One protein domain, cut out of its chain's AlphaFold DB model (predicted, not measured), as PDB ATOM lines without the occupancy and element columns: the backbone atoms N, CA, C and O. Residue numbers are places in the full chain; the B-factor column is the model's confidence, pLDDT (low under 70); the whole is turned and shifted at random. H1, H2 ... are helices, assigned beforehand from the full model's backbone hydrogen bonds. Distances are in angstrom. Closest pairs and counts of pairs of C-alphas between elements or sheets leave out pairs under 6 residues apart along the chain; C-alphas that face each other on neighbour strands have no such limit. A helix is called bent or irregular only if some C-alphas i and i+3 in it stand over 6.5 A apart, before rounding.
ATOM      1  N   VAL A  22     128.491 143.389 178.812       96.00
ATOM      2  CA  VAL A  22     129.526 142.593 178.124       96.00
ATOM      3  C   VAL A  22     130.529 143.463 177.360       96.00
ATOM      4  O   VAL A  22     131.709 143.134 177.300       96.00
ATOM      5  N   ASP A  23     130.085 144.590 176.808       95.75
ATOM      6  CA  ASP A  23     130.924 145.603 176.164       95.75
ATOM      7  C   ASP A  23     130.493 147.013 176.609       95.75
ATOM      8  O   ASP A  23     129.960 147.792 175.812       95.75
ATOM      9  N   PRO A  24     130.751 147.390 177.876       90.88
ATOM     10  CA  PRO A  24     130.360 148.700 178.397       90.88
ATOM     11  C   PRO A  24     130.990 149.864 177.617       90.88
ATOM     12  O   PRO A  24     130.479 150.980 177.629       90.88
ATOM     13  N   SER A  25     132.113 149.601 176.939       91.38
ATOM     14  CA  SER A  25     132.838 150.582 176.136       91.38
ATOM     15  C   SER A  25     132.243 150.808 174.741       91.38
ATOM     16  O   SER A  25     132.599 151.795 174.097       91.38
ATOM     17  N   GLY A  26     131.372 149.907 174.268       91.50
ATOM     18  CA  GLY A  26     130.779 149.933 172.929       91.50
ATOM     19  C   GLY A  26     131.790 149.794 171.785       91.50
ATOM     20  O   GLY A  26     131.509 150.233 170.672       91.50
ATOM     21  N   ARG A  27     132.985 149.247 172.050       93.31
ATOM     22  CA  ARG A  27     134.105 149.201 171.089       93.31
ATOM     23  C   ARG A  27     134.108 147.953 170.215       93.31
ATOM     24  O   ARG A  27     134.844 147.906 169.232       93.31
ATOM     25  N   SER A  28     133.326 146.936 170.565       96.44
ATOM     26  CA  SER A  28     133.158 145.758 169.717       96.44
ATOM     27  C   SER A  28     132.448 146.124 168.412       96.44
ATOM     28  O   SER A  28     131.700 147.097 168.340       96.44
ATOM     29  N   GLN A  29     132.628 145.305 167.373       95.44
ATOM     30  CA  GLN A  29     131.930 145.495 166.097       95.44
ATOM     31  C   GLN A  29     130.400 145.485 166.268       95.44
ATOM     32  O   GLN A  29     129.695 146.246 165.609       95.44
ATOM     33  N   LEU A  30     129.887 144.651 167.180       96.19
ATOM     34  CA  LEU A  30     128.466 144.623 167.523       96.19
ATOM     35  C   LEU A  30     128.048 145.893 168.273       96.19
ATOM     36  O   LEU A  30     127.026 146.482 167.933       96.19
ATOM     37  N   GLY A  31     128.847 146.348 169.241       96.75
ATOM     38  CA  GLY A  31     128.622 147.599 169.964       96.75
ATOM     39  C   GLY A  31     128.562 148.812 169.034       96.75
ATOM     40  O   GLY A  31     127.600 149.579 169.084       96.75
ATOM     41  N   ALA A  32     129.514 148.916 168.104       96.25
ATOM     42  CA  ALA A  32     129.590 149.991 167.118       96.25
ATOM     43  C   ALA A  32     128.340 150.098 166.225       96.25
ATOM     44  O   ALA A  32     128.041 151.178 165.718       96.25
ATOM     45  N   PHE A  33     127.587 149.007 166.056       97.00
ATOM     46  CA  PHE A  33     126.313 149.004 165.341       97.00
ATOM     47  C   PHE A  33     125.108 149.206 166.274       97.00
ATOM     48  O   PHE A  33     124.282 150.093 166.053       97.00
ATOM     49  N   VAL A  34     124.999 148.397 167.332       97.88
ATOM     50  CA  VAL A  34     123.822 148.373 168.213       97.88
ATOM     51  C   VAL A  34     123.669 149.689 168.971       97.88
ATOM     52  O   VAL A  34     122.541 150.155 169.155       97.88
ATOM     53  N   TYR A  35     124.774 150.316 169.396       96.88
ATOM     54  CA  TYR A  35     124.691 151.544 170.177       96.88
ATOM     55  C   TYR A  35     124.069 152.698 169.368       96.88
ATOM     56  O   TYR A  35     123.042 153.227 169.800       96.88
ATOM     57  N   PRO A  36     124.589 153.056 168.180       97.25
ATOM     58  CA  PRO A  36     123.971 154.077 167.337       97.25
ATOM     59  C   PRO A  36     122.571 153.705 166.844       97.25
ATOM     60  O   PRO A  36     121.715 154.577 166.772       97.25
ATOM     61  N   ALA A  37     122.308 152.428 166.538       97.69
ATOM     62  CA  ALA A  37     120.997 151.996 166.046       97.69
ATOM     63  C   ALA A  37     119.876 152.190 167.083       97.69
ATOM     64  O   ALA A  37     118.740 152.497 166.728       97.69
ATOM     65  N   THR A  38     120.192 152.017 168.368       97.69
ATOM     66  CA  THR A  38     119.219 152.130 169.468       97.69
ATOM     67  C   THR A  38     119.146 153.532 170.081       97.69
ATOM     68  O   THR A  38     118.153 153.868 170.726       97.69
ATOM     69  N   GLU A  39     120.159 154.377 169.870       97.50
ATOM     70  CA  GLU A  39     120.272 155.700 170.499       97.50
ATOM     71  C   GLU A  39     119.145 156.687 170.131       97.50
ATOM     72  O   GLU A  39     118.670 157.369 171.037       97.50
ATOM     73  N   PRO A  40     118.629 156.759 168.886       97.88
ATOM     74  CA  PRO A  40     117.499 157.635 168.565       97.88
ATOM     75  C   PRO A  40     116.228 157.333 169.367       97.88
ATOM     76  O   PRO A  40     115.403 158.221 169.556       97.88
ATOM     77  N   ILE A  41     116.072 156.093 169.843       97.75
ATOM     78  CA  ILE A  41     114.914 155.649 170.628       97.75
ATOM     79  C   ILE A  41     115.204 155.811 172.126       97.75
ATOM     80  O   ILE A  41     114.406 156.390 172.861       97.75
ATOM     81  N   LEU A  42     116.364 155.329 172.582       97.38
ATOM     82  CA  LEU A  42     116.734 155.331 174.000       97.38
ATOM     83  C   LEU A  42     117.144 156.715 174.509       97.38
ATOM     84  O   LEU A  42     116.794 157.092 175.624       97.38
ATOM     85  N   GLY A  43     117.851 157.498 173.693       96.56
ATOM     86  CA  GLY A  43     118.398 158.806 174.052       96.56
ATOM     87  C   GLY A  43     117.341 159.810 174.529       96.56
ATOM     88  O   GLY A  43     117.522 160.386 175.605       96.56
ATOM     89  N   PRO A  44     116.228 160.020 173.798       96.88
ATOM     90  CA  PRO A  44     115.147 160.899 174.245       96.88
ATOM     91  C   PRO A  44     114.514 160.451 175.566       96.88
ATOM     92  O   PRO A  44     114.316 161.273 176.458       96.88
ATOM     93  N   ILE A  45     114.258 159.149 175.724       97.19
ATOM     94  CA  ILE A  45     113.652 158.590 176.941       97.19
ATOM     95  C   ILE A  45     114.599 158.755 178.126       97.19
ATOM     96  O   ILE A  45     114.187 159.208 179.189       97.19
ATOM     97  N   ARG A  46     115.890 158.476 177.932       96.12
ATOM     98  CA  ARG A  46     116.923 158.676 178.949       96.12
ATOM     99  C   ARG A  46     117.009 160.126 179.418       96.12
ATOM    100  O   ARG A  46     117.176 160.360 180.606       96.12
ATOM    101  N   ARG A  47     116.885 161.095 178.506       94.69
ATOM    102  CA  ARG A  47     116.890 162.531 178.848       94.69
ATOM    103  C   ARG A  47     115.625 162.979 179.578       94.69
ATOM    104  O   ARG A  47     115.678 163.965 180.303       94.69
ATOM    105  N   ALA A  48     114.504 162.292 179.364       96.00
ATOM    106  CA  ALA A  48     113.245 162.573 180.047       96.00
ATOM    107  C   ALA A  48     113.191 161.983 181.467       96.00
ATOM    108  O   ALA A  48     112.376 162.418 182.280       96.00
ATOM    109  N   LEU A  49     114.038 160.995 181.770       92.88
ATOM    110  CA  LEU A  49     114.115 160.391 183.094       92.88
ATOM    111  C   LEU A  49     114.913 161.261 184.074       92.88
ATOM    112  O   LEU A  49     115.842 161.964 183.669       92.88
ATOM    113  N   PRO A  50     114.590 161.198 185.381       90.88
ATOM    114  CA  PRO A  50     115.454 161.780 186.398       90.88
ATOM    115  C   PRO A  50     116.845 161.124 186.341       90.88
ATOM    116  O   PRO A  50     116.963 159.994 185.866       90.88
ATOM    117  N   PRO A  51     117.904 161.779 186.847       86.69
ATOM    118  CA  PRO A  51     119.241 161.196 186.869       86.69
ATOM    119  C   PRO A  51     119.249 159.859 187.629       86.69
ATOM    120  O   PRO A  51     119.162 159.826 188.853       86.69
ATOM    121  N   THR A  52     119.369 158.747 186.907       85.69
ATOM    122  CA  THR A  52     119.381 157.378 187.458       85.69
ATOM    123  C   THR A  52     120.784 156.915 187.879       85.69
ATOM    124  O   THR A  52     121.019 155.731 188.124       85.69
ATOM    125  N   GLY A  53     121.742 157.842 187.978       83.62
ATOM    126  CA  GLY A  53     123.142 157.536 188.266       83.62
ATOM    127  C   GLY A  53     123.800 156.767 187.118       83.62
ATOM    128  O   GLY A  53     123.699 157.168 185.962       83.62
ATOM    129  N   ALA A  54     124.487 155.667 187.436       80.94
ATOM    130  CA  ALA A  54     125.175 154.828 186.449       80.94
ATOM    131  C   ALA A  54     124.245 153.856 185.696       80.94
ATOM    132  O   ALA A  54     124.676 153.213 184.740       80.94
ATOM    133  N   LEU A  55     122.991 153.713 186.133       87.31
ATOM    134  CA  LEU A  55     122.042 152.761 185.565       87.31
ATOM    135  C   LEU A  55     121.186 153.441 184.494       87.31
ATOM    136  O   LEU A  55     120.501 154.416 184.785       87.31
ATOM    137  N   ASP A  56     121.160 152.910 183.277       91.69
ATOM    138  CA  ASP A  56     120.263 153.391 182.223       91.69
ATOM    139  C   ASP A  56     118.933 152.623 182.268       91.69
ATOM    140  O   ASP A  56     118.869 151.453 181.892       91.69
ATOM    141  N   LEU A  57     117.863 153.272 182.745       95.12
ATOM    142  CA  LEU A  57     116.515 152.685 182.793       95.12
ATOM    143  C   LEU A  57     115.724 152.861 181.488       95.12
ATOM    144  O   LEU A  57     114.635 152.296 181.353       95.12
ATOM    145  N   SER A  58     116.247 153.607 180.509       96.81
ATOM    146  CA  SER A  58     115.549 153.831 179.239       96.81
ATOM    147  C   SER A  58     115.216 152.546 178.463       96.81
ATOM    148  O   SER A  58     114.110 152.486 177.917       96.81
ATOM    149  N   PRO A  59     116.048 151.476 178.455       96.88
ATOM    150  CA  PRO A  59     115.703 150.244 177.747       96.88
ATOM    151  C   PRO A  59     114.470 149.556 178.326       96.88
ATOM    152  O   PRO A  59     113.662 149.029 177.571       96.88
ATOM    153  N   LEU A  60     114.283 149.607 179.649       96.75
ATOM    154  CA  LEU A  60     113.115 149.012 180.298       96.75
ATOM    155  C   LEU A  60     111.822 149.687 179.828       96.75
ATOM    156  O   LEU A  60     110.862 149.008 179.470       96.75
ATOM    157  N   ILE A  61     111.818 151.020 179.772       97.38
ATOM    158  CA  ILE A  61     110.665 151.793 179.300       97.38
ATOM    159  C   ILE A  61     110.368 151.476 177.835       97.38
ATOM    160  O   ILE A  61     109.215 151.225 177.484       97.38
ATOM    161  N   VAL A  62     111.398 151.420 176.986       98.00
ATOM    162  CA  VAL A  62     111.230 151.053 175.574       98.00
ATOM    163  C   VAL A  62     110.654 149.647 175.424       98.00
ATOM    164  O   VAL A  62     109.729 149.462 174.639       98.00
ATOM    165  N   LEU A  63     111.139 148.664 176.186       98.25
ATOM    166  CA  LEU A  63     110.635 147.289 176.122       98.25
ATOM    167  C   LEU A  63     109.162 147.190 176.530       98.25
ATOM    168  O   LEU A  63     108.406 146.451 175.895       98.25
ATOM    169  N   ILE A  64     108.731 147.954 177.539       98.06
ATOM    170  CA  ILE A  64     107.317 148.027 177.931       98.06
ATOM    171  C   ILE A  64     106.478 148.572 176.770       98.06
ATOM    172  O   ILE A  64     105.493 147.945 176.383       98.06
ATOM    173  N   VAL A  65     106.889 149.695 176.171       98.06
ATOM    174  CA  VAL A  65     106.173 150.309 175.041       98.06
ATOM    175  C   VAL A  65     106.111 149.362 173.841       98.06
ATOM    176  O   VAL A  65     105.034 149.147 173.292       98.06
ATOM    177  N   LEU A  66     107.232 148.746 173.457       97.69
ATOM    178  CA  LEU A  66     107.281 147.794 172.343       97.69
ATOM    179  C   LEU A  66     106.387 146.577 172.590       97.69
ATOM    180  O   LEU A  66     105.692 146.145 171.678       97.69
ATOM    181  N   THR A  67     106.353 146.059 173.821       97.50
ATOM    182  CA  THR A  67     105.483 144.931 174.188       97.50
ATOM    183  C   THR A  67     104.006 145.303 174.086       97.50
ATOM    184  O   THR A  67     103.203 144.493 173.631       97.50
ATOM    185  N   LEU A  68     103.635 146.520 174.495       98.00
ATOM    186  CA  LEU A  68     102.266 147.007 174.337       98.00
ATOM    187  C   LEU A  68     101.901 147.146 172.859       98.00
ATOM    188  O   LEU A  68     100.861 146.644 172.453       98.00
ATOM    189  N   LEU A  69     102.772 147.747 172.043       97.50
ATOM    190  CA  LEU A  69     102.546 147.875 170.601       97.50
ATOM    191  C   LEU A  69     102.399 146.500 169.934       97.50
ATOM    192  O   LEU A  69     101.449 146.294 169.193       97.50
ATOM    193  N   LEU A  70     103.267 145.540 170.258       95.94
ATOM    194  CA  LEU A  70     103.192 144.166 169.745       95.94
ATOM    195  C   LEU A  70     101.906 143.422 170.125       95.94
ATOM    196  O   LEU A  70     101.562 142.459 169.460       95.94
ATOM    197  N   ARG A  71     101.232 143.808 171.214       95.81
ATOM    198  CA  ARG A  71      99.951 143.206 171.617       95.81
ATOM    199  C   ARG A  71      98.738 143.884 170.985       95.81
ATOM    200  O   ARG A  71      97.651 143.319 171.042       95.81
ATOM    201  N   LEU A  72      98.896 145.116 170.505       94.94
ATOM    202  CA  LEU A  72      97.813 145.930 169.949       94.94
ATOM    203  C   LEU A  72      97.635 145.735 168.441       94.94
ATOM    204  O   LEU A  72      96.553 146.018 167.929       94.94
ATOM    205  N   PHE A  73      98.689 145.305 167.755       89.44
ATOM    206  CA  PHE A  73      98.687 144.958 166.336       89.44
ATOM    207  C   PHE A  73      98.668 143.444 166.167       89.44
ATOM    208  O   PHE A  73      98.095 143.009 165.144       89.44
TER     209      PHE A  73
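What this domain is: This is residues 22 to 73 of the 73 residues of the protein "YggT family protein" of Chloroflexi bacterium (UniProt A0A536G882). What shape does the printed part make? It is a loose, wide V: the first arm H1a of a bent helix comes in to the foot and the straight helix H2 goes out from it. The second arm, H1b, bends away into the foot, where the start of H2 packs on it; residues 50 to 55 and 63 to 73 stick out. What is it built of? The 52 residues have two named helices, H1 then H2, and no named strand: all helix. How spread out is it? It is loose, with a radius of gyration of the C-alphas of 12.7 A and spans of 36 by 26 by 18 A.

How they stand to each other: How does the first helix run? By its hydrogen bonds H1, residues 29 to 48, was assigned as one helix, but it is bent: C-alphas 37 and 40 are 7.1 A apart. Its arms, H1a of residues 29 to 37 and H1b of residues 40 to 48, stand at a steep tilt of 63 degrees. What does H2, residues 58 to 72, touch? It touches H1b with residues 58 to 62 alone, at a steep tilt of 62 degrees, opposite ways; the closest C-alphas, of Arg 46 and Ser 58, are 5.0 A apart. H1a and H2 are apart. Are the backbone pairs formed? Every O i to N i+4 pair is within hydrogen-bond range in H2, but 3 of 5 in H1a and 3 of 5 in H1b.

Where its parts are: Where does H1 begin? C-alpha 29 is at (131.930, 145.495, 166.097); H1a is 12.7 A long and H1b 13.2 A. Where does H2 end? It runs 21.5 A to C-alpha 72 at (97.813, 145.930, 169.949).

The domain as a whole: How large is it? The two C-alphas farthest apart, of Arg 27 and Leu 72, are 36.5 A apart. Is anything cut or uncertain? The printed part has no cut, the link from H1 to H2 is short with 9 residues, and no printed residue is under 70 in pLDDT.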